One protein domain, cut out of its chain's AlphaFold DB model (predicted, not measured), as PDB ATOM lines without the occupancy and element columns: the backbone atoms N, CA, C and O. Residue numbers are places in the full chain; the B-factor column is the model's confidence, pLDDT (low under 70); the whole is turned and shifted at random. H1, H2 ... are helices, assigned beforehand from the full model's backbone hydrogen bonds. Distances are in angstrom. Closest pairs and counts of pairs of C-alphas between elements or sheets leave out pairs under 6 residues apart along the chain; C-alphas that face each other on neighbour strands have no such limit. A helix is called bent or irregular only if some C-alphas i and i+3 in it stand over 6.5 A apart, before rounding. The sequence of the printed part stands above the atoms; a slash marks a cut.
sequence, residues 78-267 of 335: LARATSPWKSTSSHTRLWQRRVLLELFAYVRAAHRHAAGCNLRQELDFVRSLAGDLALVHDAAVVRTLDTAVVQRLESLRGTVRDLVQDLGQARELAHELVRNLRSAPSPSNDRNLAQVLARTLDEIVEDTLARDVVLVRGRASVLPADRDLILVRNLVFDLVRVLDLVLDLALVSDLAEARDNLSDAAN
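This is residues 78 to 267 of the 335 residues of an uncharacterized protein of Streptomyces avermitilis (strain ATCC 31267 / DSM 46492 / JCM 5070 / NBRC 14893 / NCIMB 12804 / NRRL 8165 / MA-4680) (UniProt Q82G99). You will find a rod of helices built along one long helix, H6. Beside the later half of H6, H3 and H7 run nearly along it, and H9, packed on H3, and H1, packed on both H9 and H7, complete a five-helix group on the side away from H6; beside its earlier half lies H8 with H4 packed on it, and the short H2 and H5 lie towards opposite ends of the rod. The printed part has 190 residues, with nine named helices, H1 to H9 in order, and no named strand: the class is all helix, with mostly aligned packing. It is only just loose, close to compact, with a radius of gyration of the C-alphas of 19.5 A and spans of 65 by 27 by 20 A.

Start at H1, residues 78 to 86, which touches H9, residues 251 to 267: the closest C-alphas, of Ala 79 and Ala 258, are 4.2 A apart, at a shallow tilt of 14 degrees, the same way. H1 also touches residues 193 to 201 of H7, residues 188 to 209, with C-alphas of Ala 81 and Leu 197 closest at 5.1 A. Next, H2, residues 90 to 95, only just touches H9, at its residues 265 to 266, with 3 pairs of C-alphas within 8 A, the closest those of Arg 93 and Ala 266 at 6.3 A. H3, residues 97 to 116, touches H9, closest at C-alphas of His 111 and Leu 255, 5.3 A. H3 touches H6, residues 147 to 183, closest at C-alphas of Ala 110 and Leu 163, 4.7 A, at a shallow tilt of 20 degrees, opposite ways. H4, residues 119 to 135, touches H8, residues 229 to 248, closest at C-alphas of Leu 123 and Leu 243, 5.9 A. H5, residues 139 to 143, only just touches residues 229 to 232 of H8, with 3 pairs of C-alphas within 8 A, the closest those of Ala 139 and Leu 229 at 5.2 A. H6 and H7 form a helical hairpin, with C-alphas of Ala 174 and Ala 198 closest at 4.7 A. H1 and H6 are apart. In H2 to H9 every O i to N i+4 pair is within hydrogen-bond range; in H1 2 of 5 are, beside 4 of 6 O i to N i+3 pairs.

Find C-alpha 78 at (40.888, -20.633, -38.930), where H1 begins; H1 is only just irregular, with C-alphas 81 and 84 6.9 A apart. From C-alpha 147 at (36.552, -1.924, -6.522), H6 runs 54.3 A. H7 measures 30.8 A, H8 28.3 A and H3 27.7 A. H9 ends at C-alpha 267, (24.860, -29.861, -41.410).

The C-alphas farthest apart, of Ala 140 and Pro 185, are 65.5 A apart. The printed part has no cut. The link from H7 to H8, residues 210 to 228, is long; the others are tight. The mean pLDDT of the printed part is 83.4, and it is under 70 at residues 141 to 142, 185 to 186, 209 to 226 and 249.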
ATOM      1  N   LEU A  78      41.830 -19.573 -39.287       91.31
ATOM      2  CA  LEU A  78      40.888 -20.633 -38.930       91.31
ATOM      3  C   LEU A  78      39.743 -20.738 -39.948       91.31
ATOM      4  O   LEU A  78      39.350 -21.841 -40.329       91.31
ATOM      5  N   ALA A  79      39.263 -19.611 -40.464       93.94
ATOM      6  CA  ALA A  79      38.319 -19.509 -41.569       93.94
ATOM      7  C   ALA A  79      38.846 -20.237 -42.816       93.94
ATOM      8  O   ALA A  79      38.176 -21.120 -43.356       93.94
ATOM      9  N   ARG A  80      40.100 -19.977 -43.215       94.06
ATOM     10  CA  ARG A  80      40.760 -20.678 -44.333       94.06
ATOM     11  C   ARG A  80      40.961 -22.173 -44.069       94.06
ATOM     12  O   ARG A  80      40.796 -22.964 -44.992       94.06
ATOM     13  N   ALA A  81      41.277 -22.572 -42.836       93.56
ATOM     14  CA  ALA A  81      41.440 -23.981 -42.468       93.56
ATOM     15  C   ALA A  81      40.105 -24.756 -42.402       93.56
ATOM     16  O   ALA A  81      40.071 -25.964 -42.641       93.56
ATOM     17  N   THR A  82      38.998 -24.071 -42.099       95.62
ATOM     18  CA  THR A  82      37.651 -24.660 -41.984       95.62
ATOM     19  C   THR A  82      36.857 -24.624 -43.290       95.62
ATOM     20  O   THR A  82      36.113 -25.561 -43.563       95.62
ATOM     21  N   SER A  83      37.018 -23.606 -44.140       95.50
ATOM     22  CA  SER A  83      36.218 -23.437 -45.367       95.50
ATOM     23  C   SER A  83      36.242 -24.648 -46.329       95.50
ATOM     24  O   SER A  83      35.167 -25.034 -46.803       95.50
ATOM     25  N   PRO A  84      37.379 -25.345 -46.566       94.06
ATOM     26  CA  PRO A  84      37.412 -26.549 -47.402       94.06
ATOM     27  C   PRO A  84      36.513 -27.690 -46.907       94.06
ATOM     28  O   PRO A  84      36.042 -28.482 -47.723       94.06
ATOM     29  N   TRP A  85      36.205 -27.754 -45.604       92.12
ATOM     30  CA  TRP A  85      35.377 -28.817 -45.026       92.12
ATOM     31  C   TRP A  85      33.941 -28.838 -45.540       92.12
ATOM     32  O   TRP A  85      33.298 -29.875 -45.441       92.12
ATOM     33  N   LYS A  86      33.447 -27.753 -46.146       89.62
ATOM     34  CA  LYS A  86      32.157 -27.742 -46.860       89.62
ATOM     35  C   LYS A  86      32.191 -28.584 -48.146       89.62
ATOM     36  O   LYS A  86      31.161 -29.095 -48.568       89.62
ATOM     37  N   SER A  87      33.373 -28.741 -48.751       87.25
ATOM     38  CA  SER A  87      33.608 -29.484 -50.003       87.25
ATOM     39  C   SER A  87      34.135 -30.914 -49.809       87.25
ATOM     40  O   SER A  87      34.182 -31.688 -50.763       87.25
ATOM     41  N   THR A  88      34.509 -31.285 -48.580       87.00
ATOM     42  CA  THR A  88      34.901 -32.654 -48.204       87.00
ATOM     43  C   THR A  88      33.774 -33.655 -48.490       87.00
ATOM     44  O   THR A  88      32.590 -33.312 -48.406       87.00
ATOM     45  N   SER A  89      34.126 -34.912 -48.803       87.38
ATOM     46  CA  SER A  89      33.139 -35.941 -49.167       87.38
ATOM     47  C   SER A  89      32.029 -36.065 -48.117       87.38
ATOM     48  O   SER A  89      32.292 -36.093 -46.912       87.38
ATOM     49  N   SER A  90      30.773 -36.145 -48.562       87.88
ATOM     50  CA  SER A  90      29.623 -36.229 -47.654       87.88
ATOM     51  C   SER A  90      29.691 -37.459 -46.744       87.88
ATOM     52  O   SER A  90      29.336 -37.353 -45.576       87.88
ATOM     53  N   HIS A  91      30.257 -38.575 -47.217       85.44
ATOM     54  CA  HIS A  91      30.582 -39.733 -46.382       85.44
ATOM     55  C   HIS A  91      31.537 -39.365 -45.230       85.44
ATOM     56  O   HIS A  91      31.224 -39.620 -44.067       85.44
ATOM     57  N   THR A  92      32.680 -38.718 -45.509       87.12
ATOM     58  CA  THR A  92      33.608 -38.275 -44.450       87.12
ATOM     59  C   THR A  92      32.946 -37.284 -43.488       87.12
ATOM     60  O   THR A  92      33.104 -37.418 -42.274       87.12
ATOM     61  N   ARG A  93      32.192 -36.304 -44.006       89.88
ATOM     62  CA  ARG A  93      31.524 -35.276 -43.184       89.88
ATOM     63  C   ARG A  93      30.447 -35.866 -42.278       89.88
ATOM     64  O   ARG A  93      30.332 -35.440 -41.133       89.88
ATOM     65  N   LEU A  94      29.697 -36.855 -42.763       88.19
ATOM     66  CA  LEU A  94      28.669 -37.550 -41.990       88.19
ATOM     67  C   LEU A  94      29.293 -38.477 -40.932       88.19
ATOM     68  O   LEU A  94      28.874 -38.449 -39.777       88.19
ATOM     69  N   TRP A  95      30.362 -39.206 -41.274       86.88
ATOM     70  CA  TRP A  95      31.084 -40.062 -40.322       86.88
ATOM     71  C   TRP A  95      31.774 -39.265 -39.201       86.88
ATOM     72  O   TRP A  95      31.726 -39.648 -38.036       86.88
ATOM     73  N   GLN A  96      32.396 -38.125 -39.524       89.81
ATOM     74  CA  GLN A  96      33.032 -37.240 -38.535       89.81
ATOM     75  C   GLN A  96      32.054 -36.221 -37.917       89.81
ATOM     76  O   GLN A  96      32.485 -35.329 -37.183       89.81
ATOM     77  N   ARG A  97      30.741 -36.328 -38.188       91.44
ATOM     78  CA  ARG A  97      29.750 -35.288 -37.860       91.44
ATOM     79  C   ARG A  97      29.746 -34.893 -36.385       91.44
ATOM     80  O   ARG A  97      29.645 -33.706 -36.093       91.44
ATOM     81  N   ARG A  98      29.904 -35.855 -35.466       92.44
ATOM     82  CA  ARG A  98      30.012 -35.581 -34.020       92.44
ATOM     83  C   ARG A  98      31.151 -34.595 -33.727       92.44
ATOM     84  O   ARG A  98      30.908 -33.542 -33.151       92.44
ATOM     85  N   VAL A  99      32.363 -34.908 -34.189       93.12
ATOM     86  CA  VAL A  99      33.567 -34.094 -33.954       93.12
ATOM     87  C   VAL A  99      33.431 -32.717 -34.607       93.12
ATOM     88  O   VAL A  99      33.804 -31.716 -34.002       93.12
ATOM     89  N   LEU A 100      32.835 -32.632 -35.803       94.19
ATOM     90  CA  LEU A 100      32.577 -31.349 -36.473       94.19
ATOM     91  C   LEU A 100      31.541 -30.484 -35.726       94.19
ATOM     92  O   LEU A 100      31.713 -29.267 -35.656       94.19
ATOM     93  N   LEU A 101      30.498 -31.085 -35.136       94.38
ATOM     94  CA  LEU A 101      29.500 -30.378 -34.318       94.38
ATOM     95  C   LEU A 101      30.059 -29.915 -32.966       94.38
ATOM     96  O   LEU A 101      29.764 -28.798 -32.538       94.38
ATOM     97  N   GLU A 102      30.869 -30.739 -32.303       95.75
ATOM     98  CA  GLU A 102      31.549 -30.368 -31.057       95.75
ATOM     99  C   GLU A 102      32.573 -29.251 -31.314       95.75
ATOM    100  O   GLU A 102      32.578 -28.241 -30.611       95.75
ATOM    101  N   LEU A 103      33.354 -29.351 -32.396       95.62
ATOM    102  CA  LEU A 103      34.292 -28.307 -32.810       95.62
ATOM    103  C   LEU A 103      33.566 -26.989 -33.134       95.62
ATOM    104  O   LEU A 103      33.983 -25.926 -32.673       95.62
ATOM    105  N   PHE A 104      32.439 -27.050 -33.854       96.06
ATOM    106  CA  PHE A 104      31.542 -25.905 -34.049       96.06
ATOM    107  C   PHE A 104      31.065 -25.311 -32.715       96.06
ATOM    108  O   PHE A 104      31.000 -24.086 -32.584       96.06
ATOM    109  N   ALA A 105      30.734 -26.142 -31.721       96.50
ATOM    110  CA  ALA A 105      30.240 -25.675 -30.431       96.50
ATOM    111  C   ALA A 105      31.301 -24.869 -29.662       96.50
ATOM    112  O   ALA A 105      30.971 -23.777 -29.190       96.50
ATOM    113  N   TYR A 106      32.549 -25.347 -29.608       96.69
ATOM    114  CA  TYR A 106      33.661 -24.632 -28.966       96.69
ATOM    115  C   TYR A 106      34.099 -23.391 -29.755       96.69
ATOM    116  O   TYR A 106      34.221 -22.317 -29.174       96.69
ATOM    117  N   VAL A 107      34.221 -23.459 -31.088       94.94
ATOM    118  CA  VAL A 107      34.533 -22.271 -31.916       94.94
ATOM    119  C   VAL A 107      33.428 -21.204 -31.801       94.94
ATOM    120  O   VAL A 107      33.715 -20.006 -31.752       94.94
ATOM    121  N   ARG A 108      32.157 -21.608 -31.657       95.62
ATOM    122  CA  ARG A 108      31.035 -20.701 -31.347       95.62
ATOM    123  C   ARG A 108      31.121 -20.098 -29.943       95.62
ATOM    124  O   ARG A 108      30.671 -18.966 -29.765       95.62
ATOM    125  N   ALA A 109      31.611 -20.843 -28.957       93.94
ATOM    126  CA  ALA A 109      31.777 -20.360 -27.591       93.94
ATOM    127  C   ALA A 109      32.935 -19.346 -27.523       93.94
ATOM    128  O   ALA A 109      32.681 -18.185 -27.192       93.94
ATOM    129  N   ALA A 110      34.109 -19.689 -28.064       91.00
ATOM    130  CA  ALA A 110      35.234 -18.777 -28.275       91.00
ATOM    131  C   ALA A 110      34.798 -17.479 -28.986       91.00
ATOM    132  O   ALA A 110      35.050 -16.377 -28.496       91.00
ATOM    133  N   HIS A 111      34.046 -17.587 -30.091       92.31
ATOM    134  CA  HIS A 111      33.474 -16.425 -30.781       92.31
ATOM    135  C   HIS A 111      32.621 -15.546 -29.851       92.31
ATOM    136  O   HIS A 111      32.701 -14.324 -29.922       92.31
ATOM    137  N   ARG A 112      31.775 -16.135 -28.992       91.25
ATOM    138  CA  ARG A 112      30.926 -15.374 -28.054       91.25
ATOM    139  C   ARG A 112      31.747 -14.670 -26.978       91.25
ATOM    140  O   ARG A 112      31.414 -13.537 -26.652       91.25
ATOM    141  N   HIS A 113      32.798 -15.301 -26.457       88.19
ATOM    142  CA  HIS A 113      33.688 -14.663 -25.486       88.19
ATOM    143  C   HIS A 113      34.468 -13.503 -26.125       88.19
ATOM    144  O   HIS A 113      34.490 -12.407 -25.569       88.19
ATOM    145  N   ALA A 114      34.996 -13.683 -27.341       84.75
ATOM    146  CA  ALA A 114      35.686 -12.620 -28.072       84.75
ATOM    147  C   ALA A 114      34.744 -11.470 -28.502       84.75
ATOM    148  O   ALA A 114      35.078 -10.304 -28.317       84.75
ATOM    149  N   ALA A 115      33.555 -11.772 -29.037       84.50
ATOM    150  CA  ALA A 115      32.594 -10.768 -29.518       84.50
ATOM    151  C   ALA A 115      31.742 -10.120 -28.407       84.50
ATOM    152  O   ALA A 115      31.146  -9.067 -28.629       84.50
ATOM    153  N   GLY A 116      31.629 -10.758 -27.237       75.38
ATOM    154  CA  GLY A 116      30.847 -10.264 -26.100       75.38
ATOM    155  C   GLY A 116      31.526  -9.119 -25.344       75.38
ATOM    156  O   GLY A 116      30.846  -8.285 -24.748       75.38
ATOM    157  N   CYS A 117      32.856  -9.039 -25.403       73.06
ATOM    158  CA  CYS A 117      33.598  -7.858 -24.980       73.06
ATOM    159  C   CYS A 117      33.584  -6.794 -26.084       73.06
ATOM    160  O   CYS A 117      33.850  -7.088 -27.248       73.06
ATOM    161  N   ASN A 118      33.432  -5.519 -25.711       81.81
ATOM    162  CA  ASN A 118      33.874  -4.425 -26.576       81.81
ATOM    163  C   ASN A 118      35.412  -4.350 -26.521       81.81
ATOM    164  O   ASN A 118      35.971  -3.468 -25.871       81.81
ATOM    165  N   LEU A 119      36.087  -5.320 -27.154       78.44
ATOM    166  CA  LEU A 119      37.529  -5.574 -27.024       78.44
ATOM    167  C   LEU A 119      38.378  -4.309 -27.166       78.44
ATOM    168  O   LEU A 119      39.340  -4.142 -26.430       78.44
ATOM    169  N   ARG A 120      37.997  -3.396 -28.067       82.12
ATOM    170  CA  ARG A 120      38.699  -2.126 -28.282       82.12
ATOM    171  C   ARG A 120      38.566  -1.176 -27.086       82.12
ATOM    172  O   ARG A 120      39.563  -0.631 -26.636       82.12
ATOM    173  N   GLN A 121      37.365  -1.034 -26.526       87.50
ATOM    174  CA  GLN A 121      37.121  -0.212 -25.333       87.50
ATOM    175  C   GLN A 121      37.717  -0.831 -24.057       87.50
ATOM    176  O   GLN A 121      38.136  -0.096 -23.161       87.50
ATOM    177  N   GLU A 122      37.762  -2.164 -23.961       88.81
ATOM    178  CA  GLU A 122      38.484  -2.856 -22.888       88.81
ATOM    179  C   GLU A 122      39.998  -2.673 -23.042       88.81
ATOM    180  O   GLU A 122      40.663  -2.313 -22.076       88.81
ATOM    181  N   LEU A 123      40.539  -2.816 -24.255       87.12
ATOM    182  CA  LEU A 123      41.955  -2.604 -24.551       87.12
ATOM    183  C   LEU A 123      42.390  -1.170 -24.233       87.12
ATOM    184  O   LEU A 123      43.385  -0.986 -23.539       87.12
ATOM    185  N   ASP A 124      41.645  -0.160 -24.688       90.06
ATOM    186  CA  ASP A 124      41.948   1.251 -24.416       90.06
ATOM    187  C   ASP A 124      41.917   1.547 -22.899       90.06
ATOM    188  O   ASP A 124      42.778   2.261 -22.378       90.06
ATOM    189  N   PHE A 125      40.983   0.932 -22.161       91.00
ATOM    190  CA  PHE A 125      40.920   1.002 -20.696       91.00
ATOM    191  C   PHE A 125      42.127   0.335 -20.016       91.00
ATOM    192  O   PHE A 125      42.775   0.961 -19.171       91.00
ATOM    193  N   VAL A 126      42.456  -0.909 -20.378       89.25
ATOM    194  CA  VAL A 126      43.571  -1.651 -19.769       89.25
ATOM    195  C   VAL A 126      44.916  -1.022 -20.155       89.25
ATOM    196  O   VAL A 126      45.801  -0.947 -19.307       89.25
ATOM    197  N   ARG A 127      45.066  -0.468 -21.367       91.19
ATOM    198  CA  ARG A 127      46.247   0.312 -21.787       91.19
ATOM    199  C   ARG A 127      46.421   1.600 -20.984       91.19
ATOM    200  O   ARG A 127      47.541   1.877 -20.557       91.19
ATOM    201  N   SER A 128      45.345   2.356 -20.734       91.00
ATOM    202  CA  SER A 128      45.405   3.525 -19.840       91.00
ATOM    203  C   SER A 128      45.895   3.107 -18.454       91.00
ATOM    204  O   SER A 128      46.880   3.650 -17.954       91.00
ATOM    205  N   LEU A 129      45.274   2.071 -17.880       88.25
ATOM    206  CA  LEU A 129      45.634   1.560 -16.561       88.25
ATOM    207  C   LEU A 129      47.064   0.991 -16.513       88.25
ATOM    208  O   LEU A 129      47.732   1.125 -15.491       88.25
ATOM    209  N   ALA A 130      47.562   0.398 -17.600       87.75
ATOM    210  CA  ALA A 130      48.946  -0.058 -17.722       87.75
ATOM    211  C   ALA A 130      49.939   1.115 -17.672       87.75
ATOM    212  O   ALA A 130      50.960   1.025 -16.989       87.75
ATOM    213  N   GLY A 131      49.622   2.226 -18.347       87.62
ATOM    214  CA  GLY A 131      50.398   3.468 -18.283       87.62
ATOM    215  C   GLY A 131      50.405   4.075 -16.879       87.62
ATOM    216  O   GLY A 131      51.473   4.350 -16.331       87.62
ATOM    217  N   ASP A 132      49.231   4.197 -16.257       86.44
ATOM    218  CA  ASP A 132      49.091   4.690 -14.882       86.44
ATOM    219  C   ASP A 132      49.874   3.813 -13.882       86.44
ATOM    220  O   ASP A 132      50.664   4.311 -13.073       86.44
ATOM    221  N   LEU A 133      49.728   2.484 -13.969       84.81
ATOM    222  CA  LEU A 133      50.440   1.528 -13.116       84.81
ATOM    223  C   LEU A 133      51.947   1.471 -13.391       84.81
ATOM    224  O   LEU A 133      52.691   1.079 -12.490       84.81
ATOM    225  N   ALA A 134      52.433   1.846 -14.576       85.19
ATOM    226  CA  ALA A 134      53.869   1.962 -14.840       85.19
ATOM    227  C   ALA A 134      54.496   3.124 -14.046       85.19
ATOM    228  O   ALA A 134      55.593   2.977 -13.507       85.19
ATOM    229  N   LEU A 135      53.771   4.239 -13.900       84.31
ATOM    230  CA  LEU A 135      54.222   5.427 -13.163       84.31
ATOM    231  C   LEU A 135      54.141   5.265 -11.633       84.31
ATOM    232  O   LEU A 135      54.914   5.885 -10.905       84.31
ATOM    233  N   VAL A 136      53.248   4.412 -11.120       82.56
ATOM    234  CA  VAL A 136      53.164   4.102  -9.678       82.56
ATOM    235  C   VAL A 136      54.445   3.416  -9.184       82.56
ATOM    236  O   VAL A 136      54.946   2.485  -9.808       82.56
ATOM    237  N   HIS A 137      54.989   3.848  -8.044       76.62
ATOM    238  CA  HIS A 137      56.138   3.195  -7.385       76.62
ATOM    239  C   HIS A 137      55.817   2.680  -5.966       76.62
ATOM    240  O   HIS A 137      56.620   1.959  -5.385       76.62
ATOM    241  N   ASP A 138      54.640   3.007  -5.419       76.12
ATOM    242  CA  ASP A 138      54.197   2.607  -4.078       76.12
ATOM    243  C   ASP A 138      52.958   1.693  -4.154       76.12
ATOM    244  O   ASP A 138      51.918   2.058  -4.708       76.12
ATOM    245  N   ALA A 139      53.050   0.505  -3.548       70.69
ATOM    246  CA  ALA A 139      51.955  -0.463  -3.453       70.69
ATOM    247  C   ALA A 139      50.776   0.011  -2.573       70.69
ATOM    248  O   ALA A 139      49.699  -0.589  -2.592       70.69
ATOM    249  N   ALA A 140      50.923   1.089  -1.794       71.75
ATOM    250  CA  ALA A 140      49.788   1.767  -1.166       71.75
ATOM    251  C   ALA A 140      48.814   2.360  -2.200       71.75
ATOM    252  O   ALA A 140      47.604   2.308  -1.984       71.75
ATOM    253  N   VAL A 141      49.302   2.840  -3.352       68.62
ATOM    254  CA  VAL A 141      48.442   3.420  -4.400       68.62
ATOM    255  C   VAL A 141      47.567   2.343  -5.049       68.62
ATOM    256  O   VAL A 141      46.372   2.556  -5.235       68.62
ATOM    257  N   VAL A 142      48.110   1.148  -5.306       68.94
ATOM    258  CA  VAL A 142      47.344   0.019  -5.880       68.94
ATOM    259  C   VAL A 142      46.240  -0.459  -4.937       68.94
ATOM    260  O   VAL A 142      45.135  -0.772  -5.377       68.94
ATOM    261  N   ARG A 143      46.474  -0.409  -3.619       70.31
ATOM    262  CA  ARG A 143      45.422  -0.671  -2.626       70.31
ATOM    263  C   ARG A 143      44.253   0.318  -2.717       70.31
ATOM    264  O   ARG A 143      43.129  -0.087  -2.432       70.31
ATOM    265  N   THR A 144      44.472   1.541  -3.212       70.38
ATOM    266  CA  THR A 144      43.409   2.536  -3.478       70.38
ATOM    267  C   THR A 144      42.693   2.391  -4.829       70.38
ATOM    268  O   THR A 144      41.837   3.221  -5.136       70.38
ATOM    269  N   LEU A 145      42.982   1.351  -5.628       76.12
ATOM    270  CA  LEU A 145      42.209   1.064  -6.844       76.12
ATOM    271  C   LEU A 145      40.711   0.946  -6.538       76.12
ATOM    272  O   LEU A 145      40.303   0.380  -5.521       76.12
ATOM    273  N   ASP A 146      39.882   1.451  -7.448       81.62
ATOM    274  CA  ASP A 146      38.436   1.328  -7.315       81.62
ATOM    275  C   ASP A 146      38.028  -0.154  -7.368       81.62
ATOM    276  O   ASP A 146      38.522  -0.927  -8.193       81.62
ATOM    277  N   THR A 147      37.108  -0.565  -6.499       81.38
ATOM    278  CA  THR A 147      36.552  -1.924  -6.522       81.38
ATOM    279  C   THR A 147      35.853  -2.217  -7.854       81.38
ATOM    280  O   THR A 147      35.923  -3.351  -8.321       81.38
ATOM    281  N   ALA A 148      35.292  -1.205  -8.527       83.50
ATOM    282  CA  ALA A 148      34.761  -1.346  -9.884       83.50
ATOM    283  C   ALA A 148      35.858  -1.642 -10.933       83.50
ATOM    284  O   ALA A 148      35.631  -2.420 -11.858       83.50
ATOM    285  N   VAL A 149      37.065  -1.076 -10.778       83.75
ATOM    286  CA  VAL A 149      38.220  -1.379 -11.648       83.75
ATOM    287  C   VAL A 149      38.701  -2.811 -11.420       83.75
ATOM    288  O   VAL A 149      38.921  -3.535 -12.389       83.75
ATOM    289  N   VAL A 150      38.794  -3.244 -10.158       81.62
ATOM    290  CA  VAL A 150      39.133  -4.633  -9.803       81.62
ATOM    291  C   VAL A 150      38.121  -5.606 -10.416       81.62
ATOM    292  O   VAL A 150      38.514  -6.490 -11.170       81.62
ATOM    293  N   GLN A 151      36.819  -5.393 -10.198       83.94
ATOM    294  CA  GLN A 151      35.759  -6.248 -10.749       83.94
ATOM    295  C   GLN A 151      35.775  -6.306 -12.286       83.94
ATOM    296  O   GLN A 151      35.589  -7.382 -12.857       83.94
ATOM    297  N   ARG A 152      36.048  -5.184 -12.973       87.50
ATOM    298  CA  ARG A 152      36.168  -5.156 -14.442       87.50
ATOM    299  C   ARG A 152      37.359  -5.980 -14.937       87.50
ATOM    300  O   ARG A 152      37.184  -6.786 -15.846       87.50
ATOM    301  N   LEU A 153      38.533  -5.840 -14.313       83.81
ATOM    302  CA  LEU A 153      39.713  -6.655 -14.641       83.81
ATOM    303  C   LEU A 153      39.474  -8.149 -14.393       83.81
ATOM    304  O   LEU A 153      39.945  -8.983 -15.163       83.81
ATOM    305  N   GLU A 154      38.737  -8.505 -13.342       83.25
ATOM    306  CA  GLU A 154      38.427  -9.904 -13.037       83.25
ATOM    307  C   GLU A 154      37.401 -10.514 -13.990       83.25
ATOM    308  O   GLU A 154      37.590 -11.652 -14.422       83.25
ATOM    309  N   SER A 155      36.373  -9.751 -14.376       85.56
ATOM    310  CA  SER A 155      35.422 -10.148 -15.420       85.56
ATOM    311  C   SER A 155      36.137 -10.366 -16.754       85.56
ATOM    312  O   SER A 155      35.937 -11.392 -17.401       85.56
ATOM    313  N   LEU A 156      37.014  -9.434 -17.134       84.81
ATOM    314  CA  LEU A 156      37.798  -9.495 -18.366       84.81
ATOM    315  C   LEU A 156      38.782 -10.678 -18.363       84.81
ATOM    316  O   LEU A 156      38.847 -11.420 -19.342       84.81
ATOM    317  N   ARG A 157      39.475 -10.923 -17.239       83.69
ATOM    318  CA  ARG A 157      40.296 -12.129 -17.014       83.69
ATOM    319  C   ARG A 157      39.481 -13.410 -17.175       83.69
ATOM    320  O   ARG A 157      39.971 -14.352 -17.791       83.69
ATOM    321  N   GLY A 158      38.265 -13.450 -16.628       83.69
ATOM    322  CA  GLY A 158      37.347 -14.576 -16.802       83.69
ATOM    323  C   GLY A 158      37.052 -14.830 -18.278       83.69
ATOM    324  O   GLY A 158      37.308 -15.922 -18.771       83.69
ATOM    325  N   THR A 159      36.623 -13.797 -19.010       85.31
ATOM    326  CA  THR A 159      36.313 -13.912 -20.445       85.31
ATOM    327  C   THR A 159      37.520 -14.329 -21.292       85.31
ATOM    328  O   THR A 159      37.363 -15.152 -22.191       85.31
ATOM    329  N   VAL A 160      38.722 -13.824 -20.990       83.56
ATOM    330  CA  VAL A 160      39.971 -14.236 -21.658       83.56
ATOM    331  C   VAL A 160      40.304 -15.704 -21.376       83.56
ATOM    332  O   VAL A 160      40.576 -16.453 -22.312       83.56
ATOM    333  N   ARG A 161      40.237 -16.143 -20.113       84.12
ATOM    334  CA  ARG A 161      40.463 -17.548 -19.731       84.12
ATOM    335  C   ARG A 161      39.483 -18.485 -20.441       84.12
ATOM    336  O   ARG A 161      39.892 -19.533 -20.929       84.12
ATOM    337  N   ASP A 162      38.210 -18.110 -20.492       86.94
ATOM    338  CA  ASP A 162      37.152 -18.943 -21.071       86.94
ATOM    339  C   ASP A 162      37.325 -19.061 -22.599       86.94
ATOM    340  O   ASP A 162      37.278 -20.165 -23.138       86.94
ATOM    341  N   LEU A 163      37.689 -17.959 -23.275       86.50
ATOM    342  CA  LEU A 163      38.125 -17.956 -24.678       86.50
ATOM    343  C   LEU A 163      39.313 -18.908 -24.924       86.50
ATOM    344  O   LEU A 163      39.275 -19.705 -25.861       86.50
ATOM    345  N   VAL A 164      40.358 -18.850 -24.092       84.94
ATOM    346  CA  VAL A 164      41.524 -19.748 -24.204       84.94
ATOM    347  C   VAL A 164      41.123 -21.211 -24.002       84.94
ATOM    348  O   VAL A 164      41.580 -22.083 -24.744       84.94
ATOM    349  N   GLN A 165      40.253 -21.488 -23.030       87.88
ATOM    350  CA  GLN A 165      39.767 -22.835 -22.746       87.88
ATOM    351  C   GLN A 165      38.976 -23.411 -23.932       87.88
ATOM    352  O   GLN A 165      39.238 -24.546 -24.335       87.88
ATOM    353  N   ASP A 166      38.073 -22.633 -24.535       90.94
ATOM    354  CA  ASP A 166      37.320 -23.047 -25.727       90.94
ATOM    355  C   ASP A 166      38.238 -23.322 -26.930       90.94
ATOM    356  O   ASP A 166      38.071 -24.327 -27.626       90.94
ATOM    357  N   LEU A 167      39.246 -22.472 -27.161       89.50
ATOM    358  CA  LEU A 167      40.246 -22.687 -28.213       89.50
ATOM    359  C   LEU A 167      41.080 -23.955 -27.952       89.50
ATOM    360  O   LEU A 167      41.360 -24.713 -28.884       89.50
ATOM    361  N   GLY A 168      41.425 -24.231 -26.691       90.38
ATOM    362  CA  GLY A 168      42.096 -25.465 -26.272       90.38
ATOM    363  C   GLY A 168      41.255 -26.723 -26.518       90.38
ATOM    364  O   GLY A 168      41.769 -27.715 -27.033       90.38
ATOM    365  N   GLN A 169      39.953 -26.683 -26.236       93.94
ATOM    366  CA  GLN A 169      39.039 -27.794 -26.538       93.94
ATOM    367  C   GLN A 169      38.831 -27.980 -28.050       93.94
ATOM    368  O   GLN A 169      38.852 -29.108 -28.549       93.94
ATOM    369  N   ALA A 170      38.735 -26.887 -28.813       94.25
ATOM    370  CA  ALA A 170      38.702 -26.947 -30.274       94.25
ATOM    371  C   ALA A 170      39.978 -27.595 -30.856       94.25
ATOM    372  O   ALA A 170      39.900 -28.456 -31.736       94.25
ATOM    373  N   ARG A 171      41.156 -27.241 -30.326       94.25
ATOM    374  CA  ARG A 171      42.449 -27.862 -30.663       94.25
ATOM    375  C   ARG A 171      42.448 -29.371 -30.395       94.25
ATOM    376  O   ARG A 171      42.855 -30.142 -31.266       94.25
ATOM    377  N   GLU A 172      41.976 -29.815 -29.230       94.69
ATOM    378  CA  GLU A 172      41.925 -31.243 -28.875       94.69
ATOM    379  C   GLU A 172      41.046 -32.063 -29.835       94.69
ATOM    380  O   GLU A 172      41.464 -33.144 -30.272       94.69
ATOM    381  N   LEU A 173      39.891 -31.522 -30.236       95.81
ATOM    382  CA  LEU A 173      38.984 -32.130 -31.219       95.81
ATOM    383  C   LEU A 173      39.558 -32.140 -32.641       95.81
ATOM    384  O   LEU A 173      39.392 -33.123 -33.364       95.81
ATOM    385  N   ALA A 174      40.285 -31.097 -33.050       95.12
ATOM    386  CA  ALA A 174      40.984 -31.097 -34.336       95.12
ATOM    387  C   ALA A 174      42.082 -32.178 -34.387       95.12
ATOM    388  O   ALA A 174      42.239 -32.862 -35.403       95.12
ATOM    389  N   HIS A 175      42.784 -32.420 -33.275       95.00
ATOM    390  CA  HIS A 175      43.695 -33.564 -33.158       95.00
ATOM    391  C   HIS A 175      42.960 -34.913 -33.098       95.00
ATOM    392  O   HIS A 175      43.484 -35.896 -33.622       95.00
ATOM    393  N   GLU A 176      41.749 -34.998 -32.534       94.38
ATOM    394  CA  GLU A 176      40.910 -36.204 -32.649       94.38
ATOM    395  C   GLU A 176      40.543 -36.493 -34.112       94.38
ATOM    396  O   GLU A 176      40.740 -37.611 -34.587       94.38
ATOM    397  N   LEU A 177      40.129 -35.471 -34.862       92.19
ATOM    398  CA  LEU A 177      39.812 -35.566 -36.288       92.19
ATOM    399  C   LEU A 177      41.009 -36.089 -37.111       92.19
ATOM    400  O   LEU A 177      40.842 -36.963 -37.965       92.19
ATOM    401  N   VAL A 178      42.234 -35.646 -36.792       93.44
ATOM    402  CA  VAL A 178      43.481 -36.193 -37.371       93.44
ATOM    403  C   VAL A 178      43.686 -37.673 -37.023       93.44
ATOM    404  O   VAL A 178      44.090 -38.446 -37.896       93.44
ATOM    405  N   ARG A 179      43.420 -38.097 -35.777       92.25
ATOM    406  CA  ARG A 179      43.532 -39.513 -35.360       92.25
ATOM    407  C   ARG A 179      42.503 -40.379 -36.094       92.25
ATOM    408  O   ARG A 179      42.878 -41.391 -36.686       92.25
ATOM    409  N   ASN A 180      41.242 -39.953 -36.119       90.50
ATOM    410  CA  ASN A 180      40.134 -40.690 -36.727       90.50
ATOM    411  C   ASN A 180      40.365 -40.897 -38.235       90.50
ATOM    412  O   ASN A 180      40.228 -42.012 -38.742       90.50
ATOM    413  N   LEU A 181      40.785 -39.849 -38.953       88.75
ATOM    414  CA  LEU A 181      41.026 -39.919 -40.400       88.75
ATOM    415  C   LEU A 181      42.332 -40.628 -40.776       88.75
ATOM    416  O   LEU A 181      42.436 -41.145 -41.889       88.75
ATOM    417  N   ARG A 182      43.312 -40.715 -39.866       86.62
ATOM    418  CA  ARG A 182      44.508 -41.557 -40.050       86.62
ATOM    419  C   ARG A 182      44.149 -43.044 -40.092       86.62
ATOM    420  O   ARG A 182      44.712 -43.762 -40.914       86.62
ATOM    421  N   SER A 183      43.215 -43.480 -39.245       78.81
ATOM    422  CA  SER A 183      42.765 -44.878 -39.160       78.81
ATOM    423  C   SER A 183      41.709 -45.250 -40.208       78.81
ATOM    424  O   SER A 183      41.652 -46.400 -40.633       78.81
ATOM    425  N   ALA A 184      40.875 -44.300 -40.641       74.12
ATOM    426  CA  ALA A 184      39.848 -44.537 -41.656       74.12
ATOM    427  C   ALA A 184      40.438 -44.682 -43.081       74.12
ATOM    428  O   ALA A 184      41.442 -44.028 -43.385       74.12
ATOM    429  N   PRO A 185      39.784 -45.419 -44.005       66.19
ATOM    430  CA  PRO A 185      40.115 -45.462 -45.439       66.19
ATOM    431  C   PRO A 185      39.682 -44.177 -46.185       66.19
ATOM    432  O   PRO A 185      39.141 -44.216 -47.284       66.19
ATOM    433  N   SER A 186      39.893 -43.020 -45.559       65.88
ATOM    434  CA  SER A 186      39.582 -41.694 -46.092       65.88
ATOM    435  C   SER A 186      40.682 -41.225 -47.065       65.88
ATOM    436  O   SER A 186      41.855 -41.571 -46.865       65.88
ATOM    437  N   PRO A 187      40.344 -40.462 -48.125       73.56
ATOM    438  CA  PRO A 187      41.330 -39.950 -49.072       73.56
ATOM    439  C   PRO A 187      42.378 -39.060 -48.390       73.56
ATOM    440  O   PRO A 187      42.136 -38.416 -47.368       73.56
ATOM    441  N   SER A 188      43.569 -38.988 -48.990       75.31
ATOM    442  CA  SER A 188      44.702 -38.210 -48.466       75.31
ATOM    443  C   SER A 188      44.380 -36.726 -48.253       75.31
ATOM    444  O   SER A 188      44.934 -36.112 -47.344       75.31
ATOM    445  N   ASN A 189      43.460 -36.163 -49.040       84.50
ATOM    446  CA  ASN A 189      43.026 -34.775 -48.914       84.50
ATOM    447  C   ASN A 189      42.373 -34.482 -47.551       84.50
ATOM    448  O   ASN A 189      42.815 -33.576 -46.850       84.50
ATOM    449  N   ASP A 190      41.398 -35.286 -47.119       86.25
ATOM    450  CA  ASP A 190      40.684 -35.091 -45.846       86.25
ATOM    451  C   ASP A 190      41.653 -35.163 -44.649       86.25
ATOM    452  O   ASP A 190      41.580 -34.366 -43.709       86.25
ATOM    453  N   ARG A 191      42.630 -36.081 -44.717       85.62
ATOM    454  CA  ARG A 191      43.718 -36.205 -43.730       85.62
ATOM    455  C   ARG A 191      44.614 -34.966 -43.688       85.62
ATOM    456  O   ARG A 191      45.091 -34.609 -42.610       85.62
ATOM    457  N   ASN A 192      44.866 -34.329 -44.831       90.19
ATOM    458  CA  ASN A 192      45.641 -33.090 -44.909       90.19
ATOM    459  C   ASN A 192      44.837 -31.903 -44.361       90.19
ATOM    460  O   ASN A 192      45.383 -31.124 -43.583       90.19
ATOM    461  N   LEU A 193      43.541 -31.803 -44.678       91.19
ATOM    462  CA  LEU A 193      42.652 -30.767 -44.134       91.19
ATOM    463  C   LEU A 193      42.583 -30.818 -42.602       91.19
ATOM    464  O   LEU A 193      42.653 -29.777 -41.951       91.19
ATOM    465  N   ALA A 194      42.524 -32.017 -42.014       92.06
ATOM    466  CA  ALA A 194      42.555 -32.180 -40.559       92.06
ATOM    467  C   ALA A 194      43.894 -31.746 -39.949       92.06
ATOM    468  O   ALA A 194      43.909 -31.099 -38.908       92.06
ATOM    469  N   GLN A 195      45.019 -32.043 -40.609       93.56
ATOM    470  CA  GLN A 195      46.344 -31.612 -40.150       93.56
ATOM    471  C   GLN A 195      46.546 -30.096 -40.259       93.56
ATOM    472  O   GLN A 195      47.180 -29.516 -39.382       93.56
ATOM    473  N   VAL A 196      46.009 -29.452 -41.302       94.62
ATOM    474  CA  VAL A 196      46.021 -27.985 -41.432       94.62
ATOM    475  C   VAL A 196      45.184 -27.356 -40.322       94.62
ATOM    476  O   VAL A 196      45.685 -26.491 -39.616       94.62
ATOM    477  N   LEU A 197      43.959 -27.840 -40.102       93.62
ATOM    478  CA  LEU A 197      43.067 -27.354 -39.046       93.62
ATOM    479  C   LEU A 197      43.653 -27.536 -37.638       93.62
ATOM    480  O   LEU A 197      43.657 -26.587 -36.857       93.62
ATOM    481  N   ALA A 198      44.198 -28.718 -37.336       94.38
ATOM    482  CA  ALA A 198      44.868 -28.983 -36.066       94.38
ATOM    483  C   ALA A 198      46.080 -28.064 -35.869       94.38
ATOM    484  O   ALA A 198      46.183 -27.439 -34.821       94.38
ATOM    485  N   ARG A 199      46.929 -27.887 -36.896       94.75
ATOM    486  CA  ARG A 199      48.080 -26.976 -36.833       94.75
ATOM    487  C   ARG A 199      47.663 -25.515 -36.674       94.75
ATOM    488  O   ARG A 199      48.279 -24.809 -35.896       94.75
ATOM    489  N   THR A 200      46.627 -25.051 -37.367       92.75
ATOM    490  CA  THR A 200      46.129 -23.676 -37.209       92.75
ATOM    491  C   THR A 200      45.582 -23.434 -35.803       92.75
ATOM    492  O   THR A 200      45.797 -22.361 -35.245       92.75
ATOM    493  N   LEU A 201      44.932 -24.431 -35.198       90.88
ATOM    494  CA  LEU A 201      44.505 -24.359 -33.800       90.88
ATOM    495  C   LEU A 201      45.677 -24.494 -32.820       90.88
ATOM    496  O   LEU A 201      45.676 -23.777 -31.830       90.88
ATOM    497  N   ASP A 202      46.693 -25.321 -33.099       91.00
ATOM    498  CA  ASP A 202      47.960 -25.310 -32.354       91.00
ATOM    499  C   ASP A 202      48.583 -23.905 -32.402       91.00
ATOM    500  O   ASP A 202      48.875 -23.335 -31.362       91.00
ATOM    501  N   GLU A 203      48.727 -23.309 -33.587       88.38
ATOM    502  CA  GLU A 203      49.328 -21.988 -33.790       88.38
ATOM    503  C   GLU A 203      48.569 -20.885 -33.035       88.38
ATOM    504  O   GLU A 203      49.194 -20.146 -32.282       88.38
ATOM    505  N   ILE A 204      47.237 -20.804 -33.163       85.94
ATOM    506  CA  ILE A 204      46.408 -19.817 -32.440       85.94
ATOM    507  C   ILE A 204      46.467 -20.048 -30.921       85.94
ATOM    508  O   ILE A 204      46.579 -19.090 -30.146       85.94
ATOM    509  N   VAL A 205      46.403 -21.308 -30.478       84.50
ATOM    510  CA  VAL A 205      46.440 -21.649 -29.052       84.50
ATOM    511  C   VAL A 205      47.819 -21.390 -28.459       84.50
ATOM    512  O   VAL A 205      47.864 -20.869 -27.357       84.50
ATOM    513  N   GLU A 206      48.929 -21.663 -29.147       82.88
ATOM    514  CA  GLU A 206      50.278 -21.338 -28.654       82.88
ATOM    515  C   GLU A 206      50.571 -19.826 -28.723       82.88
ATOM    516  O   GLU A 206      51.133 -19.289 -27.771       82.88
ATOM    517  N   ASP A 207      50.141 -19.103 -29.769       78.81
ATOM    518  CA  ASP A 207      50.242 -17.629 -29.819       78.81
ATOM    519  C   ASP A 207      49.518 -16.978 -28.623       78.81
ATOM    520  O   ASP A 207      49.960 -15.943 -28.111       78.81
ATOM    521  N   THR A 208      48.435 -17.596 -28.147       72.31
ATOM    522  CA  THR A 208      47.708 -17.137 -26.957       72.31
ATOM    523  C   THR A 208      48.359 -17.659 -25.665       72.31
ATOM    524  O   THR A 208      48.738 -16.863 -24.807       72.31
ATOM    525  N   LEU A 209      48.589 -18.974 -25.538       65.06
ATOM    526  CA  LEU A 209      49.084 -19.649 -24.326       65.06
ATOM    527  C   LEU A 209      50.535 -19.323 -23.963       65.06
ATOM    528  O   LEU A 209      50.851 -19.181 -22.781       65.06
ATOM    529  N   ALA A 210      51.428 -19.160 -24.943       60.41
ATOM    530  CA  ALA A 210      52.814 -18.761 -24.678       60.41
ATOM    531  C   ALA A 210      52.903 -17.349 -24.063       60.41
ATOM    532  O   ALA A 210      53.928 -16.983 -23.484       60.41
ATOM    533  N   ARG A 211      51.813 -16.572 -24.152       57.00
ATOM    534  CA  ARG A 211      51.629 -15.245 -23.549       57.00
ATOM    535  C   ARG A 211      50.711 -15.283 -22.302       57.00
ATOM    536  O   ARG A 211      50.573 -14.271 -21.629       57.00
ATOM    537  N   ASP A 212      50.177 -16.458 -21.947       56.59
ATOM    538  CA  ASP A 212      49.213 -16.746 -20.859       56.59
ATOM    539  C   ASP A 212      49.850 -17.498 -19.660       56.59
ATOM    540  O   ASP A 212      49.191 -17.914 -18.707       56.59
ATOM    541  N   VAL A 213      51.175 -17.690 -19.668       50.84
ATOM    542  CA  VAL A 213      51.904 -18.492 -18.658       50.84
ATOM    543  C   VAL A 213      51.719 -17.973 -17.215       50.84
ATOM    544  O   VAL A 213      51.952 -18.717 -16.260       50.84
ATOM    545  N   VAL A 214      51.262 -16.728 -17.049       50.22
ATOM    546  CA  VAL A 214      50.899 -16.100 -15.766       50.22
ATOM    547  C   VAL A 214      49.385 -16.143 -15.495       50.22
ATOM    548  O   VAL A 214      48.983 -16.368 -14.352       50.22
ATOM    549  N   LEU A 215      48.545 -15.953 -16.519       54.12
ATOM    550  CA  LEU A 215      47.100 -15.735 -16.389       54.12
ATOM    551  C   LEU A 215      46.334 -17.047 -16.121       54.12
ATOM    552  O   LEU A 215      45.687 -17.162 -15.077       54.12
ATOM    553  N   VAL A 216      46.460 -18.064 -16.982       45.91
ATOM    554  CA  VAL A 216      45.848 -19.400 -16.789       45.91
ATOM    555  C   VAL A 216      46.565 -20.236 -15.726       45.91
ATOM    556  O   VAL A 216      45.933 -21.017 -15.011       45.91
ATOM    557  N   ARG A 217      47.886 -20.078 -15.566       48.25
ATOM    558  CA  ARG A 217      48.654 -20.857 -14.572       48.25
ATOM    559  C   ARG A 217      48.463 -20.360 -13.135       48.25
ATOM    560  O   ARG A 217      48.768 -21.089 -12.184       48.25
ATOM    561  N   GLY A 218      47.925 -19.153 -12.967       48.34
ATOM    562  CA  GLY A 218      47.555 -18.564 -11.687       48.34
ATOM    563  C   GLY A 218      46.352 -19.251 -11.037       48.34
ATOM    564  O   GLY A 218      45.250 -18.713 -11.047       48.34
ATOM    565  N   ARG A 219      46.574 -20.384 -10.351       43.81
ATOM    566  CA  ARG A 219      45.583 -21.044  -9.463       43.81
ATOM    567  C   ARG A 219      45.064 -20.161  -8.305       43.81
ATOM    568  O   ARG A 219      44.218 -20.607  -7.536       43.81
ATOM    569  N   ALA A 220      45.567 -18.934  -8.163       44.72
ATOM    570  CA  ALA A 220      45.072 -17.937  -7.225       44.72
ATOM    571  C   ALA A 220      43.758 -17.313  -7.737       44.72
ATOM    572  O   ALA A 220      43.746 -16.338  -8.497       44.72
ATOM    573  N   SER A 221      42.644 -17.897  -7.297       52.78
ATOM    574  CA  SER A 221      41.314 -17.300  -7.394       52.78
ATOM    575  C   SER A 221      41.299 -15.907  -6.764       52.78
ATOM    576  O   SER A 221      41.730 -15.751  -5.624       52.78
ATOM    577  N   VAL A 222      40.700 -14.942  -7.470       58.22
ATOM    578  CA  VAL A 222      40.563 -13.531  -7.060       58.22
ATOM    579  C   VAL A 222      41.908 -12.773  -6.998       58.22
ATOM    580  O   VAL A 222      42.963 -13.345  -6.736       58.22
ATOM    581  N   LEU A 223      41.912 -11.473  -7.299       62.06
ATOM    582  CA  LEU A 223      43.014 -10.586  -6.910       62.06
ATOM    583  C   LEU A 223      43.081 -10.546  -5.370       62.06
ATOM    584  O   LEU A 223      42.062 -10.256  -4.740       62.06
ATOM    585  N   PRO A 224      44.236 -10.825  -4.733       61.78
ATOM    586  CA  PRO A 224      44.312 -10.878  -3.274       61.78
ATOM    587  C   PRO A 224      43.897  -9.539  -2.656       61.78
ATOM    588  O   PRO A 224      44.173  -8.480  -3.220       61.78
ATOM    589  N   ALA A 225      43.250  -9.581  -1.487       64.25
ATOM    590  CA  ALA A 225      42.649  -8.403  -0.850       64.25
ATOM    591  C   ALA A 225      43.653  -7.256  -0.606       64.25
ATOM    592  O   ALA A 225      43.292  -6.086  -0.723       64.25
ATOM    593  N   ASP A 226      44.922  -7.593  -0.363       65.62
ATOM    594  CA  ASP A 226      46.029  -6.644  -0.187       65.62
ATOM    595  C   ASP A 226      46.524  -5.992  -1.494       65.62
ATOM    596  O   ASP A 226      47.361  -5.091  -1.446       65.62
ATOM    597  N   ARG A 227      45.990  -6.410  -2.653       71.25
ATOM    598  CA  ARG A 227      46.181  -5.808  -3.988       71.25
ATOM    599  C   ARG A 227      47.654  -5.566  -4.338       71.25
ATOM    600  O   ARG A 227      48.071  -4.437  -4.597       71.25
ATOM    601  N   ASP A 228      48.432  -6.648  -4.347       77.56
ATOM    602  CA  ASP A 228      49.860  -6.638  -4.684       77.56
ATOM    603  C   ASP A 228      50.121  -5.949  -6.042       77.56
ATOM    604  O   ASP A 228      49.598  -6.354  -7.084       77.56
ATOM    605  N   LEU A 229      50.959  -4.907  -6.017       75.31
ATOM    606  CA  LEU A 229      51.358  -4.096  -7.172       75.31
ATOM    607  C   LEU A 229      51.974  -4.930  -8.306       75.31
ATOM    608  O   LEU A 229      51.768  -4.596  -9.470       75.31
ATOM    609  N   ILE A 230      52.707  -6.000  -7.995       78.88
ATOM    610  CA  ILE A 230      53.326  -6.885  -8.988       78.88
ATOM    611  C   ILE A 230      52.248  -7.750  -9.652       78.88
ATOM    612  O   ILE A 230      52.187  -7.810 -10.878       78.88
ATOM    613  N   LEU A 231      51.356  -8.362  -8.867       77.69
ATOM    614  CA  LEU A 231      50.281  -9.205  -9.408       77.69
ATOM    615  C   LEU A 231      49.284  -8.397 -10.249       77.69
ATOM    616  O   LEU A 231      48.903  -8.839 -11.332       77.69
ATOM    617  N   VAL A 232      48.903  -7.200  -9.791       78.81
ATOM    618  CA  VAL A 232      48.008  -6.300 -10.538       78.81
ATOM    619  C   VAL A 232      48.676  -5.787 -11.818       78.81
ATOM    620  O   VAL A 232      48.024  -5.761 -12.860       78.81
ATOM    621  N   ARG A 233      49.969  -5.428 -11.782       81.62
ATOM    622  CA  ARG A 233      50.722  -5.045 -12.992       81.62
ATOM    623  C   ARG A 233      50.775  -6.173 -14.009       81.62
ATOM    624  O   ARG A 233      50.442  -5.929 -15.162       81.62
ATOM    625  N   ASN A 234      51.175  -7.376 -13.595       81.00
ATOM    626  CA  ASN A 234      51.296  -8.519 -14.500       81.00
ATOM    627  C   ASN A 234      49.946  -8.809 -15.168       81.00
ATOM    628  O   ASN A 234      49.862  -8.766 -16.390       81.00
ATOM    629  N   LEU A 235      48.874  -8.933 -14.373       80.06
ATOM    630  CA  LEU A 235      47.501  -9.078 -14.867       80.06
ATOM    631  C   LEU A 235      47.139  -8.020 -15.923       80.06
ATOM    632  O   LEU A 235      46.608  -8.362 -16.975       80.06
ATOM    633  N   VAL A 236      47.420  -6.743 -15.658       84.88
ATOM    634  CA  VAL A 236      47.104  -5.650 -16.585       84.88
ATOM    635  C   VAL A 236      47.945  -5.728 -17.865       84.88
ATOM    636  O   VAL A 236      47.384  -5.622 -18.953       84.88
ATOM    637  N   PHE A 237      49.257  -5.973 -17.783       83.12
ATOM    638  CA  PHE A 237      50.114  -6.095 -18.970       83.12
ATOM    639  C   PHE A 237      49.799  -7.336 -19.818       83.12
ATOM    640  O   PHE A 237      49.827  -7.252 -21.047       83.12
ATOM    641  N   ASP A 238      49.464  -8.461 -19.187       79.62
ATOM    642  CA  ASP A 238      49.076  -9.687 -19.886       79.62
ATOM    643  C   ASP A 238      47.699  -9.515 -20.556       79.62
ATOM    644  O   ASP A 238      47.526  -9.900 -21.713       79.62
ATOM    645  N   LEU A 239      46.754  -8.816 -19.910       83.38
ATOM    646  CA  LEU A 239      45.475  -8.441 -20.527       83.38
ATOM    647  C   LEU A 239      45.634  -7.478 -21.717       83.38
ATOM    648  O   LEU A 239      44.936  -7.672 -22.710       83.38
ATOM    649  N   VAL A 240      46.554  -6.496 -21.681       85.62
ATOM    650  CA  VAL A 240      46.872  -5.688 -22.885       85.62
ATOM    651  C   VAL A 240      47.328  -6.604 -24.020       85.62
ATOM    652  O   VAL A 240      46.786  -6.529 -25.118       85.62
ATOM    653  N   ARG A 241      48.292  -7.494 -23.751       81.25
ATOM    654  CA  ARG A 241      48.901  -8.373 -24.763       81.25
ATOM    655  C   ARG A 241      47.903  -9.326 -25.412       81.25
ATOM    656  O   ARG A 241      47.965  -9.518 -26.622       81.25
ATOM    657  N   VAL A 242      47.004  -9.924 -24.628       79.81
ATOM    658  CA  VAL A 242      45.992 -10.838 -25.173       79.81
ATOM    659  C   VAL A 242      44.909 -10.070 -25.934       79.81
ATOM    660  O   VAL A 242      44.526 -10.502 -27.016       79.81
ATOM    661  N   LEU A 243      44.449  -8.913 -25.442       81.62
ATOM    662  CA  LEU A 243      43.463  -8.106 -26.173       81.62
ATOM    663  C   LEU A 243      44.013  -7.534 -27.484       81.62
ATOM    664  O   LEU A 243      43.290  -7.537 -28.481       81.62
ATOM    665  N   ASP A 244      45.276  -7.101 -27.500       82.50
ATOM    666  CA  ASP A 244      45.972  -6.713 -28.731       82.50
ATOM    667  C   ASP A 244      46.026  -7.888 -29.716       82.50
ATOM    668  O   ASP A 244      45.581  -7.747 -30.851       82.50
ATOM    669  N   LEU A 245      46.431  -9.083 -29.270       76.38
ATOM    670  CA  LEU A 245      46.482 -10.274 -30.125       76.38
ATOM    671  C   LEU A 245      45.116 -10.653 -30.728       76.38
ATOM    672  O   LEU A 245      45.037 -10.977 -31.912       76.38
ATOM    673  N   VAL A 246      44.035 -10.615 -29.940       77.00
ATOM    674  CA  VAL A 246      42.675 -10.947 -30.417       77.00
ATOM    675  C   VAL A 246      42.196  -9.947 -31.483       77.00
ATOM    676  O   VAL A 246      41.446 -10.327 -32.388       77.00
ATOM    677  N   LEU A 247      42.642  -8.688 -31.415       78.12
ATOM    678  CA  LEU A 247      42.338  -7.655 -32.409       78.12
ATOM    679  C   LEU A 247      43.256  -7.731 -33.642       78.12
ATOM    680  O   LEU A 247      42.744  -7.672 -34.760       78.12
ATOM    681  N   ASP A 248      44.564  -7.926 -33.461       73.25
ATOM    682  CA  ASP A 248      45.559  -8.032 -34.543       73.25
ATOM    683  C   ASP A 248      45.346  -9.287 -35.409       73.25
ATOM    684  O   ASP A 248      45.451  -9.228 -36.635       73.25
ATOM    685  N   LEU A 249      44.962 -10.416 -34.798       67.19
ATOM    686  CA  LEU A 249      44.533 -11.625 -35.516       67.19
ATOM    687  C   LEU A 249      43.137 -11.491 -36.153       67.19
ATOM    688  O   LEU A 249      42.656 -12.459 -36.735       67.19
ATOM    689  N   ALA A 250      42.450 -10.351 -35.997       80.62
ATOM    690  CA  ALA A 250      41.036 -10.169 -36.344       80.62
ATOM    691  C   ALA A 250      40.141 -11.330 -35.846       80.62
ATOM    692  O   ALA A 250      39.152 -11.697 -36.486       80.62
ATOM    693  N   LEU A 251      40.490 -11.912 -34.690       83.19
ATOM    694  CA  LEU A 251      40.082 -13.262 -34.283       83.19
ATOM    695  C   LEU A 251      38.563 -13.399 -34.110       83.19
ATOM    696  O   LEU A 251      38.015 -14.474 -34.323       83.19
ATOM    697  N   VAL A 252      37.860 -12.307 -33.793       87.19
ATOM    698  CA  VAL A 252      36.386 -12.263 -33.782       87.19
ATOM    699  C   VAL A 252      35.805 -12.660 -35.145       87.19
ATOM    700  O   VAL A 252      34.903 -13.492 -35.204       87.19
ATOM    701  N   SER A 253      36.339 -12.106 -36.236       88.56
ATOM    702  CA  SER A 253      35.912 -12.412 -37.606       88.56
ATOM    703  C   SER A 253      36.352 -13.812 -38.033       88.56
ATOM    704  O   SER A 253      35.556 -14.543 -38.622       88.56
ATOM    705  N   ASP A 254      37.582 -14.211 -37.686       91.19
ATOM    706  CA  ASP A 254      38.118 -15.543 -38.000       91.19
ATOM    707  C   ASP A 254      37.279 -16.651 -37.335       91.19
ATOM    708  O   ASP A 254      36.850 -17.599 -37.991       91.19
ATOM    709  N   LEU A 255      36.932 -16.482 -36.052       91.88
ATOM    710  CA  LEU A 255      36.040 -17.383 -35.317       91.88
ATOM    711  C   LEU A 255      34.589 -17.329 -35.820       91.88
ATOM    712  O   LEU A 255      33.894 -18.344 -35.757       91.88
ATOM    713  N   ALA A 256      34.111 -16.183 -36.318       93.19
ATOM    714  CA  ALA A 256      32.766 -16.060 -36.881       93.19
ATOM    715  C   ALA A 256      32.623 -16.874 -38.174       93.19
ATOM    716  O   ALA A 256      31.715 -17.701 -38.278       93.19
ATOM    717  N   GLU A 257      33.538 -16.683 -39.129       95.06
ATOM    718  CA  GLU A 257      33.513 -17.430 -40.388       95.06
ATOM    719  C   GLU A 257      33.858 -18.908 -40.156       95.06
ATOM    720  O   GLU A 257      33.189 -19.783 -40.700       95.06
ATOM    721  N   ALA A 258      34.826 -19.219 -39.284       95.00
ATOM    722  CA  ALA A 258      35.169 -20.601 -38.955       95.00
ATOM    723  C   ALA A 258      34.009 -21.373 -38.315       95.00
ATOM    724  O   ALA A 258      33.755 -22.523 -38.685       95.00
ATOM    725  N   ARG A 259      33.266 -20.739 -37.399       95.12
ATOM    726  CA  ARG A 259      32.025 -21.289 -36.838       95.12
ATOM    727  C   ARG A 259      31.037 -21.636 -37.949       95.12
ATOM    728  O   ARG A 259      30.496 -22.739 -37.955       95.12
ATOM    729  N   ASP A 260      30.784 -20.710 -38.867       95.38
ATOM    730  CA  ASP A 260      29.755 -20.899 -39.891       95.38
ATOM    731  C   ASP A 260      30.201 -21.911 -40.961       95.38
ATOM    732  O   ASP A 260      29.399 -22.746 -41.381       95.38
ATOM    733  N   ASN A 261      31.496 -21.950 -41.292       96.25
ATOM    734  CA  ASN A 261      32.117 -22.985 -42.120       96.25
ATOM    735  C   ASN A 261      31.959 -24.387 -41.509       96.25
ATOM    736  O   ASN A 261      31.582 -25.319 -42.220       96.25
ATOM    737  N   LEU A 262      32.208 -24.543 -40.204       95.75
ATOM    738  CA  LEU A 262      32.032 -25.815 -39.491       95.75
ATOM    739  C   LEU A 262      30.559 -26.209 -39.357       95.75
ATOM    740  O   LEU A 262      30.221 -27.379 -39.531       95.75
ATOM    741  N   SER A 263      29.676 -25.240 -39.104       95.38
ATOM    742  CA  SER A 263      28.229 -25.461 -39.061       95.38
ATOM    743  C   SER A 263      27.707 -25.971 -40.404       95.38
ATOM    744  O   SER A 263      26.987 -26.968 -40.443       95.38
ATOM    745  N   ASP A 264      28.095 -25.347 -41.519       94.56
ATOM    746  CA  ASP A 264      27.664 -25.789 -42.848       94.56
ATOM    747  C   ASP A 264      28.311 -27.138 -43.218       94.56
ATOM    748  O   ASP A 264      27.611 -28.058 -43.635       94.56
ATOM    749  N   ALA A 265      29.603 -27.342 -42.930       94.62
ATOM    750  CA  ALA A 265      30.274 -28.631 -43.137       94.62
ATOM    751  C   ALA A 265      29.621 -29.795 -42.364       94.62
ATOM    752  O   ALA A 265      29.535 -30.904 -42.900       94.62
ATOM    753  N   ALA A 266      29.139 -29.553 -41.140       94.44
ATOM    754  CA  ALA A 266      28.498 -30.553 -40.285       94.44
ATOM    755  C   ALA A 266      26.997 -30.766 -40.563       94.44
ATOM    756  O   ALA A 266      26.438 -31.771 -40.117       94.44
ATOM    757  N   ASN A 267      26.321 -29.840 -41.254       94.81
ATOM    758  CA  ASN A 267      24.860 -29.861 -41.410       94.81
ATOM    759  C   ASN A 267      24.369 -29.851 -42.864       94.81
ATOM    760  O   ASN A 267      23.234 -30.248 -43.105       94.81
TER     761      ASN A 267